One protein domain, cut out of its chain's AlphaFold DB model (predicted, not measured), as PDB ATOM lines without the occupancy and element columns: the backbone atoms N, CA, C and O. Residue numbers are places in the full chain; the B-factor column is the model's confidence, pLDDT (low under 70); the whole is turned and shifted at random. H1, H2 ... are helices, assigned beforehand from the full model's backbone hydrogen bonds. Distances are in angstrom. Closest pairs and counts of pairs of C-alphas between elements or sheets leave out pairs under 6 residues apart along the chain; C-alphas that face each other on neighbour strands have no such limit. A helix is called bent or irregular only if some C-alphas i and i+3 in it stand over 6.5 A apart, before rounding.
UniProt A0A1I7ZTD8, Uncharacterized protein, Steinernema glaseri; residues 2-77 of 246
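What this domain is: This is residues 2 to 77 of the 246 residues of an uncharacterized protein of Steinernema glaseri (UniProt A0A1I7ZTD8). One long helix, H2, makes the spine of this small domain; the shorter H1 crosses it at a slant near the half of H2 that comes first along the chain. From the other end of H2 a long unnamed stretch, residues 45 to 65, folds back and leads to the short helix H3, which lies away from both other helices. The turn at residues 43 to 48 sticks out. The printed part has 76 residues with three named helices in the order H1, H2, H3 and no named strand; the class is all helix, with 39 of the printed residues in the helices. The whole is compact, with a radius of gyration of the C-alphas of 12.8 A, and it spans 37 by 26 by 21 A.

Where its parts are: The printed part begins at Lys 2, and H1 follows with residues 4 to 15, 16.3 A from first to last C-alpha; C-alpha 4 is at (-26.019, 1.760, 22.762). Next comes H2, residues 26 to 44, the longest helix by residues, at 27.0 A; it begins with C-alpha 26 at (-37.704, -5.326, 27.131) and ends with C-alpha 44 at (-31.476, 12.812, 46.081). H3, residues 66 to 73, measures 10.2 A and ends with C-alpha 73 at (-17.035, 2.649, 43.101).

How they stand to each other: H1 and H2 touch, with 16 pairs of C-alphas within 8 A. Their closest C-alphas are those of Ala 9 and Tyr 32, 4.7 A apart. Their lines stand at a steep tilt of 45 degrees, they run the same way, and their centres are 9.5 A apart. H3 touches no helix: it is apart from H1, and it is also apart from H2, which it follows in the chain. In H1, H2 and H3 every pair of backbone O of residue i and N of residue i+4 is within hydrogen-bond range, and the three helices are not bent.

The domain as a whole: The two C-alphas farthest apart are those of Leu 23 and Lys 75, at 37.4 A, while the C-alphas of Lys 2 and Met 77, the first and last printed, are 18.8 A apart. The printed part runs from residue 2 to residue 77 and has no cut. The link from H1 to H2 is short, with 10 residues; the link from H2 to H3 is long, with 21 residues, whose C-alphas lie 6 to 18 A from the mean of all C-alphas. Residues 43 to 48, of which 43 and 44 belong to H2, stand free. The mean pLDDT of the printed part is 89.2, and residue 2 is under 70.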
ATOM      1  N   LYS A   2     -19.732   0.634  26.469       61.62
ATOM      2  CA  LYS A   2     -21.056   1.101  26.919       61.62
ATOM      3  C   LYS A   2     -22.084   0.692  25.855       61.62
ATOM      4  O   LYS A   2     -21.887   0.994  24.683       61.62
ATOM      5  N   SER A   3     -23.128  -0.040  26.248       77.12
ATOM      6  CA  SER A   3     -24.192  -0.463  25.325       77.12
ATOM      7  C   SER A   3     -24.896   0.759  24.728       77.12
ATOM      8  O   SER A   3     -25.175   1.710  25.461       77.12
ATOM      9  N   LEU A   4     -25.224   0.721  23.431       82.88
ATOM     10  CA  LEU A   4     -26.019   1.760  22.762       82.88
ATOM     11  C   LEU A   4     -27.324   2.040  23.516       82.88
ATOM     12  O   LEU A   4     -27.692   3.196  23.689       82.88
ATOM     13  N   PHE A   5     -27.961   1.007  24.079       83.44
ATOM     14  CA  PHE A   5     -29.169   1.171  24.889       83.44
ATOM     15  C   PHE A   5     -28.951   2.042  26.133       83.44
ATOM     16  O   PHE A   5     -29.828   2.829  26.475       83.44
ATOM     17  N   ASN A   6     -27.783   1.964  26.783       81.44
ATOM     18  CA  ASN A   6     -27.471   2.808  27.942       81.44
ATOM     19  C   ASN A   6     -27.268   4.267  27.531       81.44
ATOM     20  O   ASN A   6     -27.702   5.173  28.238       81.44
ATOM     21  N   ILE A   7     -26.608   4.493  26.392       84.75
ATOM     22  CA  ILE A   7     -26.372   5.837  25.852       84.75
ATOM     23  C   ILE A   7     -27.707   6.479  25.462       84.75
ATOM     24  O   ILE A   7     -27.979   7.613  25.851       84.75
ATOM     25  N   THR A   8     -28.562   5.737  24.758       86.00
ATOM     26  CA  THR A   8     -29.889   6.201  24.344       86.00
ATOM     27  C   THR A   8     -30.791   6.475  25.545       86.00
ATOM     28  O   THR A   8     -31.360   7.559  25.631       86.00
ATOM     29  N   ALA A   9     -30.868   5.555  26.514       87.62
ATOM     30  CA  ALA A   9     -31.626   5.751  27.752       87.62
ATOM     31  C   ALA A   9     -31.186   7.016  28.501       87.62
ATOM     32  O   ALA A   9     -32.021   7.826  28.905       87.62
ATOM     33  N   LYS A  10     -29.865   7.205  28.631       87.94
ATOM     34  CA  LYS A  10     -29.283   8.406  29.224       87.94
ATOM     35  C   LYS A  10     -29.755   9.659  28.515       87.94
ATOM     36  O   LYS A  10     -30.310  10.531  29.172       87.94
ATOM     37  N   LYS A  11     -29.589   9.705  27.193       89.25
ATOM     38  CA  LYS A  11     -29.951  10.859  26.374       89.25
ATOM     39  C   LYS A  11     -31.430  11.218  26.507       89.25
ATOM     40  O   LYS A  11     -31.738  12.364  26.818       89.25
ATOM     41  N   ILE A  12     -32.326  10.236  26.365       87.19
ATOM     42  CA  ILE A  12     -33.780  10.433  26.492       87.19
ATOM     43  C   ILE A  12     -34.120  11.082  27.834       87.19
ATOM     44  O   ILE A  12     -34.844  12.073  27.876       87.19
ATOM     45  N   LEU A  13     -33.582  10.547  28.930       89.06
ATOM     46  CA  LEU A  13     -33.906  11.029  30.269       89.06
ATOM     47  C   LEU A  13     -33.267  12.383  30.592       89.06
ATOM     48  O   LEU A  13     -33.908  13.217  31.229       89.06
ATOM     49  N   THR A  14     -32.026  12.623  30.165       87.38
ATOM     50  CA  THR A  14     -31.349  13.906  30.413       87.38
ATOM     51  C   THR A  14     -31.940  15.039  29.583       87.38
ATOM     52  O   THR A  14     -32.050  16.155  30.082       87.38
ATOM     53  N   GLU A  15     -32.353  14.757  28.346       91.06
ATOM     54  CA  GLU A  15     -32.958  15.736  27.432       91.06
ATOM     55  C   GLU A  15     -34.490  15.810  27.569       91.06
ATOM     56  O   GLU A  15     -35.122  16.634  26.915       91.06
ATOM     57  N   LYS A  16     -35.091  14.991  28.448       88.81
ATOM     58  CA  LYS A  16     -36.545  14.903  28.683       88.81
ATOM     59  C   LYS A  16     -37.347  14.641  27.401       88.81
ATOM     60  O   LYS A  16     -38.416  15.215  27.199       88.81
ATOM     61  N   LEU A  17     -36.830  13.774  26.534       88.31
ATOM     62  CA  LEU A  17     -37.510  13.400  25.296       88.31
ATOM     63  C   LEU A  17     -38.747  12.550  25.613       88.31
ATOM     64  O   LEU A  17     -38.680  11.630  26.432       88.31
ATOM     65  N   SER A  18     -39.863  12.846  24.948       87.38
ATOM     66  CA  SER A  18     -41.080  12.037  25.044       87.38
ATOM     67  C   SER A  18     -40.864  10.705  24.340       87.38
ATOM     68  O   SER A  18     -40.485  10.677  23.169       87.38
ATOM     69  N   ILE A  19     -41.124   9.609  25.046       86.94
ATOM     70  CA  ILE A  19     -41.093   8.262  24.487       86.94
ATOM     71  C   ILE A  19     -42.311   7.482  24.957       86.94
ATOM     72  O   ILE A  19     -42.758   7.643  26.091       86.94
ATOM     73  N   ASP A  20     -42.810   6.617  24.085       87.06
ATOM     74  CA  ASP A  20     -43.769   5.593  24.469       87.06
ATOM     75  C   ASP A  20     -42.991   4.381  24.996       87.06
ATOM     76  O   ASP A  20     -42.318   3.669  24.243       87.06
ATOM     77  N   THR A  21     -43.007   4.196  26.316       85.00
ATOM     78  CA  THR A  21     -42.288   3.102  26.978       85.00
ATOM     79  C   THR A  21     -42.875   1.733  26.656       85.00
ATOM     80  O   THR A  21     -42.137   0.749  26.729       85.00
ATOM     81  N   ASP A  22     -44.148   1.665  26.259       85.75
ATOM     82  CA  ASP A  22     -44.848   0.407  25.980       85.75
ATOM     83  C   ASP A  22     -44.411  -0.200  24.639       85.75
ATOM     84  O   ASP A  22     -44.521  -1.407  24.419       85.75
ATOM     85  N   LEU A  23     -43.827   0.624  23.763       88.88
ATOM     86  CA  LEU A  23     -43.270   0.207  22.474       88.88
ATOM     87  C   LEU A  23     -41.792  -0.203  22.552       88.88
ATOM     88  O   LEU A  23     -41.215  -0.648  21.555       88.88
ATOM     89  N   LEU A  24     -41.145  -0.053  23.711       85.75
ATOM     90  CA  LEU A  24     -39.733  -0.390  23.850       85.75
ATOM     91  C   LEU A  24     -39.521  -1.906  23.983       85.75
ATOM     92  O   LEU A  24     -40.163  -2.562  24.805       85.75
ATOM     93  N   PRO A  25     -38.520  -2.479  23.287       89.56
ATOM     94  CA  PRO A  25     -38.054  -3.824  23.592       89.56
ATOM     95  C   PRO A  25     -37.661  -3.938  25.069       89.56
ATOM     96  O   PRO A  25     -37.044  -3.029  25.629       89.56
ATOM     97  N   LYS A  26     -37.933  -5.091  25.691       88.25
ATOM     98  CA  LYS A  26     -37.704  -5.326  27.131       88.25
ATOM     99  C   LYS A  26     -36.303  -4.920  27.615       88.25
ATOM    100  O   LYS A  26     -36.154  -4.379  28.709       88.25
ATOM    101  N   SER A  27     -35.268  -5.162  26.809       85.81
ATOM    102  CA  SER A  27     -33.884  -4.777  27.119       85.81
ATOM    103  C   SER A  27     -33.673  -3.257  27.127       85.81
ATOM    104  O   SER A  27     -32.955  -2.748  27.989       85.81
ATOM    105  N   ALA A  28     -34.305  -2.525  26.208       86.75
ATOM    106  CA  ALA A  28     -34.263  -1.068  26.155       86.75
ATOM    107  C   ALA A  28     -35.030  -0.456  27.335       86.75
ATOM    108  O   ALA A  28     -34.478   0.401  28.025       86.75
ATOM    109  N   LEU A  29     -36.234  -0.969  27.623       90.06
ATOM    110  CA  LEU A  29     -37.041  -0.553  28.774       90.06
ATOM    111  C   LEU A  29     -36.275  -0.745  30.092       90.06
ATOM    112  O   LEU A  29     -36.140   0.188  30.877       90.06
ATOM    113  N   THR A  30     -35.654  -1.912  30.280       90.88
ATOM    114  CA  THR A  30     -34.844  -2.202  31.476       90.88
ATOM    115  C   THR A  30     -33.701  -1.191  31.655       90.88
ATOM    116  O   THR A  30     -33.416  -0.754  32.770       90.88
ATOM    117  N   ASN A  31     -33.005  -0.813  30.577       90.00
ATOM    118  CA  ASN A  31     -31.909   0.162  30.658       90.00
ATOM    119  C   ASN A  31     -32.420   1.584  30.918       90.00
ATOM    120  O   ASN A  31     -31.784   2.326  31.669       90.00
ATOM    121  N   TYR A  32     -33.574   1.938  30.352       90.88
ATOM    122  CA  TYR A  32     -34.269   3.186  30.650       90.88
ATOM    123  C   TYR A  32     -34.612   3.291  32.141       90.88
ATOM    124  O   TYR A  32     -34.210   4.248  32.801       90.88
ATOM    125  N   GLU A  33     -35.251   2.265  32.707       92.38
ATOM    126  CA  GLU A  33     -35.616   2.220  34.126       92.38
ATOM    127  C   GLU A  33     -34.392   2.303  35.041       92.38
ATOM    128  O   GLU A  33     -34.370   3.100  35.984       92.38
ATOM    129  N   LYS A  34     -33.332   1.538  34.742       93.88
ATOM    130  CA  LYS A  34     -32.061   1.615  35.480       93.88
ATOM    131  C   LYS A  34     -31.504   3.033  35.477       93.88
ATOM    132  O   LYS A  34     -31.138   3.552  36.532       93.88
ATOM    133  N   TYR A  35     -31.463   3.683  34.316       93.06
ATOM    134  CA  TYR A  35     -30.926   5.036  34.225       93.06
ATOM    135  C   TYR A  35     -31.801   6.063  34.957       93.06
ATOM    136  O   TYR A  35     -31.278   6.932  35.656       93.06
ATOM    137  N   ALA A  36     -33.126   5.917  34.905       92.88
ATOM    138  CA  ALA A  36     -34.048   6.749  35.677       92.88
ATOM    139  C   ALA A  36     -33.793   6.629  37.193       92.88
ATOM    140  O   ALA A  36     -33.802   7.634  37.914       92.88
ATOM    141  N   LYS A  37     -33.487   5.421  37.690       94.50
ATOM    142  CA  LYS A  37     -33.088   5.205  39.091       94.50
ATOM    143  C   LYS A  37     -31.750   5.871  39.425       94.50
ATOM    144  O   LYS A  37     -31.657   6.484  40.487       94.50
ATOM    145  N   ILE A  38     -30.754   5.823  38.534       94.12
ATOM    146  CA  ILE A  38     -29.468   6.532  38.717       94.12
ATOM    147  C   ILE A  38     -29.696   8.039  38.841       94.12
ATOM    148  O   ILE A  38     -29.173   8.672  39.756       94.12
ATOM    149  N   LEU A  39     -30.506   8.626  37.956       92.38
ATOM    150  CA  LEU A  39     -30.820  10.055  38.017       92.38
ATOM    151  C   LEU A  39     -31.567  10.424  39.298       92.38
ATOM    152  O   LEU A  39     -31.244  11.427  39.930       92.38
ATOM    153  N   THR A  40     -32.523   9.593  39.715       93.06
ATOM    154  CA  THR A  40     -33.248   9.786  40.977       93.06
ATOM    155  C   THR A  40     -32.293   9.748  42.172       93.06
ATOM    156  O   THR A  40     -32.381  10.600  43.054       93.06
ATOM    157  N   PHE A  41     -31.347   8.805  42.181       92.44
ATOM    158  CA  PHE A  41     -30.309   8.712  43.205       92.44
ATOM    159  C   PHE A  41     -29.439   9.975  43.238       92.44
ATOM    160  O   PHE A  41     -29.299  10.591  44.289       92.44
ATOM    161  N   ARG A  42     -28.925  10.417  42.085       91.38
ATOM    162  CA  ARG A  42     -28.104  11.637  41.982       91.38
ATOM    163  C   ARG A  42     -28.849  12.889  42.420       91.38
ATOM    164  O   ARG A  42     -28.273  13.736  43.084       91.38
ATOM    165  N   LYS A  43     -30.133  12.998  42.073       91.62
ATOM    166  CA  LYS A  43     -30.973  14.120  42.504       91.62
ATOM    167  C   LYS A  43     -31.161  14.125  44.020       91.62
ATOM    168  O   LYS A  43     -31.167  15.191  44.621       91.62
ATOM    169  N   ARG A  44     -31.328  12.948  44.628       89.25
ATOM    170  CA  ARG A  44     -31.476  12.812  46.081       89.25
ATOM    171  C   ARG A  44     -30.191  13.164  46.830       89.25
ATOM    172  O   ARG A  44     -30.280  13.747  47.900       89.25
ATOM    173  N   PHE A  45     -29.033  12.827  46.267       89.12
ATOM    174  CA  PHE A  45     -27.719  13.033  46.880       89.12
ATOM    175  C   PHE A  45     -26.853  13.979  46.043       89.12
ATOM    176  O   PHE A  45     -25.729  13.652  45.671       89.12
ATOM    177  N   SER A  46     -27.391  15.152  45.706       87.94
ATOM    178  CA  SER A  46     -26.752  16.100  44.781       87.94
ATOM    179  C   SER A  46     -25.494  16.768  45.335       87.94
ATOM    180  O   SER A  46     -24.734  17.363  44.578       87.94
ATOM    181  N   THR A  47     -25.300  16.713  46.650       85.69
ATOM    182  CA  THR A  47     -24.116  17.225  47.349       85.69
ATOM    183  C   THR A  47     -22.954  16.236  47.327       85.69
ATOM    184  O   THR A  47     -21.823  16.636  47.591       85.69
ATOM    185  N   LEU A  48     -23.210  14.960  47.010       86.56
ATOM    186  CA  LEU A  48     -22.163  13.958  46.879       86.56
ATOM    187  C   LEU A  48     -21.501  14.020  45.496       86.56
ATOM    188  O   LEU A  48     -22.172  14.272  44.489       86.56
ATOM    189  N   PRO A  49     -20.205  13.682  45.415       88.12
ATOM    190  CA  PRO A  49     -19.535  13.391  44.157       88.12
ATOM    191  C   PRO A  49     -20.300  12.340  43.346       88.12
ATOM    192  O   PRO A  49     -20.786  11.332  43.869       88.12
ATOM    193  N   ALA A  50     -20.426  12.575  42.040       89.56
ATOM    194  CA  ALA A  50     -21.214  11.710  41.180       89.56
ATOM    195  C   ALA A  50     -20.556  10.329  41.032       89.56
ATOM    196  O   ALA A  50     -19.504  10.193  40.410       89.56
ATOM    197  N   ILE A  51     -21.233   9.288  41.521       91.75
ATOM    198  CA  ILE A  51     -20.842   7.897  41.264       91.75
ATOM    199  C   ILE A  51     -20.919   7.637  39.746       91.75
ATOM    200  O   ILE A  51     -21.968   7.927  39.149       91.75
ATOM    201  N   PRO A  52     -19.866   7.101  39.099       92.12
ATOM    202  CA  PRO A  52     -19.895   6.771  37.675       92.12
ATOM    203  C   PRO A  52     -21.028   5.797  37.320       92.12
ATOM    204  O   PRO A  52     -21.340   4.887  38.087       92.12
ATOM    205  N   ASP A  53     -21.651   5.983  36.147       91.81
ATOM    206  CA  ASP A  53     -22.815   5.187  35.705       91.81
ATOM    207  C   ASP A  53     -22.513   3.672  35.754       91.81
ATOM    208  O   ASP A  53     -23.347   2.872  36.171       91.81
ATOM    209  N   GLU A  54     -21.294   3.286  35.370       90.50
ATOM    210  CA  GLU A  54     -20.790   1.909  35.366       90.50
ATOM    211  C   GLU A  54     -20.638   1.253  36.749       90.50
ATOM    212  O   GLU A  54     -20.532   0.029  36.820       90.50
ATOM    213  N   CYS A  55     -20.645   2.020  37.842       93.56
ATOM    214  CA  CYS A  55     -20.567   1.460  39.191       93.56
ATOM    215  C   CYS A  55     -21.914   0.969  39.712       93.56
ATOM    216  O   CYS A  55     -21.928   0.141  40.620       93.56
ATOM    217  N   PHE A  56     -23.033   1.474  39.181       93.75
ATOM    218  CA  PHE A  56     -24.359   1.125  39.682       93.75
ATOM    219  C   PHE A  56     -24.698  -0.330  39.371       93.75
ATOM    220  O   PHE A  56     -24.830  -0.739  38.215       93.75
ATOM    221  N   VAL A  57     -24.883  -1.107  40.435       94.38
ATOM    222  CA  VAL A  57     -25.320  -2.500  40.365       94.38
ATOM    223  C   VAL A  57     -26.791  -2.567  40.749       94.38
ATOM    224  O   VAL A  57     -27.216  -1.935  41.712       94.38
ATOM    225  N   PHE A  58     -27.567  -3.341  39.993       94.31
ATOM    226  CA  PHE A  58     -29.000  -3.515  40.210       94.31
ATOM    227  C   PHE A  58     -29.319  -4.958  40.583       94.31
ATOM    228  O   PHE A  58     -28.714  -5.883  40.034       94.31
ATOM    229  N   ASP A  59     -30.277  -5.138  41.487       93.31
ATOM    230  CA  ASP A  59     -30.839  -6.449  41.799       93.31
ATOM    231  C   ASP A  59     -31.840  -6.916  40.721       93.31
ATOM    232  O   ASP A  59     -32.105  -6.234  39.725       93.31
ATOM    233  N   GLN A  60     -32.416  -8.102  40.928       90.38
ATOM    234  CA  GLN A  60     -33.424  -8.688  40.037       90.38
ATOM    235  C   GLN A  60     -34.717  -7.857  39.922       90.38
ATOM    236  O   GLN A  60     -35.487  -8.045  38.985       90.38
ATOM    237  N   HIS A  61     -34.957  -6.938  40.861       93.31
ATOM    238  CA  HIS A  61     -36.109  -6.039  40.906       93.31
ATOM    239  C   HIS A  61     -35.739  -4.601  40.506       93.31
ATOM    240  O   HIS A  61     -36.491  -3.671  40.803       93.31
ATOM    241  N   LEU A  62     -34.581  -4.406  39.862       91.06
ATOM    242  CA  LEU A  62     -34.074  -3.106  39.410       91.06
ATOM    243  C   LEU A  62     -33.903  -2.074  40.534       91.06
ATOM    244  O   LEU A  62     -33.932  -0.861  40.303       91.06
ATOM    245  N   ARG A  63     -33.685  -2.540  41.764       92.75
ATOM    246  CA  ARG A  63     -33.287  -1.690  42.888       92.75
ATOM    247  C   ARG A  63     -31.774  -1.558  42.873       92.75
ATOM    248  O   ARG A  63     -31.067  -2.503  42.527       92.75
ATOM    249  N   ILE A  64     -31.275  -0.381  43.243       92.44
ATOM    250  CA  ILE A  64     -29.834  -0.157  43.368       92.44
ATOM    251  C   ILE A  64     -29.326  -0.993  44.545       92.44
ATOM    252  O   ILE A  64     -29.723  -0.768  45.689       92.44
ATOM    253  N   ASP A  65     -28.427  -1.929  44.262       91.69
ATOM    254  CA  ASP A  65     -27.662  -2.640  45.277       91.69
ATOM    255  C   ASP A  65     -26.543  -1.711  45.751       91.69
ATOM    256  O   ASP A  65     -25.485  -1.592  45.127       91.69
ATOM    257  N   VAL A  66     -26.815  -1.001  46.845       86.44
ATOM    258  CA  VAL A  66     -25.910  -0.008  47.431       86.44
ATOM    259  C   VAL A  66     -24.566  -0.650  47.780       86.44
ATOM    260  O   VAL A  66     -23.518  -0.123  47.414       86.44
ATOM    261  N   THR A  67     -24.574  -1.824  48.411       85.44
ATOM    262  CA  THR A  67     -23.357  -2.523  48.843       85.44
ATOM    263  C   THR A  67     -22.455  -2.872  47.663       85.44
ATOM    264  O   THR A  67     -21.259  -2.569  47.679       85.44
ATOM    265  N   ARG A  68     -23.009  -3.479  46.606       90.38
ATOM    266  CA  ARG A  68     -22.235  -3.825  45.403       90.38
ATOM    267  C   ARG A  68     -21.844  -2.597  44.587       90.38
ATOM    268  O   ARG A  68     -20.759  -2.592  44.005       90.38
ATOM    269  N   THR A  69     -22.682  -1.562  44.573       91.69
ATOM    270  CA  THR A  69     -22.370  -0.287  43.916       91.69
ATOM    271  C   THR A  69     -21.132   0.351  44.541       91.69
ATOM    272  O   THR A  69     -20.184   0.658  43.821       91.69
ATOM    273  N   PHE A  70     -21.067   0.438  45.876       88.25
ATOM    274  CA  PHE A  70     -19.885   0.971  46.562       88.25
ATOM    275  C   PHE A  70     -18.650   0.110  46.381       88.25
ATOM    276  O   PHE A  70     -17.582   0.650  46.135       88.25
ATOM    277  N   LYS A  71     -18.781  -1.219  46.394       89.44
ATOM    278  CA  LYS A  71     -17.644  -2.112  46.120       89.44
ATOM    279  C   LYS A  71     -17.018  -1.870  44.738       89.44
ATOM    280  O   LYS A  71     -15.818  -2.075  44.563       89.44
ATOM    281  N   THR A  72     -17.820  -1.479  43.747       91.88
ATOM    282  CA  THR A  72     -17.321  -1.120  42.410       91.88
ATOM    283  C   THR A  72     -16.748   0.295  42.392       91.88
ATOM    284  O   THR A  72     -15.671   0.502  41.842       91.88
ATOM    285  N   ALA A  73     -17.446   1.249  43.012       92.12
ATOM    286  CA  ALA A  73     -17.035   2.649  43.101       92.12
ATOM    287  C   ALA A  73     -15.694   2.829  43.828       92.12
ATOM    288  O   ALA A  73     -14.854   3.607  43.391       92.12
ATOM    289  N   ASP A  74     -15.458   2.036  44.870       89.12
ATOM    290  CA  ASP A  74     -14.245   2.030  45.694       89.12
ATOM    291  C   ASP A  74     -12.949   1.784  44.904       89.12
ATOM    292  O   ASP A  74     -11.864   2.131  45.354       89.12
ATOM    293  N   LYS A  75     -13.052   1.207  43.701       90.50
ATOM    294  CA  LYS A  75     -11.901   0.940  42.829       90.50
ATOM    295  C   LYS A  75     -11.493   2.126  41.959       90.50
ATOM    296  O   LYS A  75     -10.422   2.073  41.363       90.50
ATOM    297  N   ILE A  76     -12.366   3.119  41.799       91.69
ATOM    298  CA  ILE A  76     -12.189   4.182  40.798       91.69
ATOM    299  C   ILE A  76     -12.444   5.590  41.332       91.69
ATOM    300  O   ILE A  76     -11.972   6.550  40.733       91.69
ATOM    301  N   MET A  77     -13.204   5.729  42.417       93.75
ATOM    302  CA  MET A  77     -13.475   7.018  43.047       93.75
ATOM    303  C   MET A  77     -12.411   7.356  44.088       93.75
ATOM    304  O   MET A  77     -11.736   6.471  44.617       93.75
TER     305      MET A  77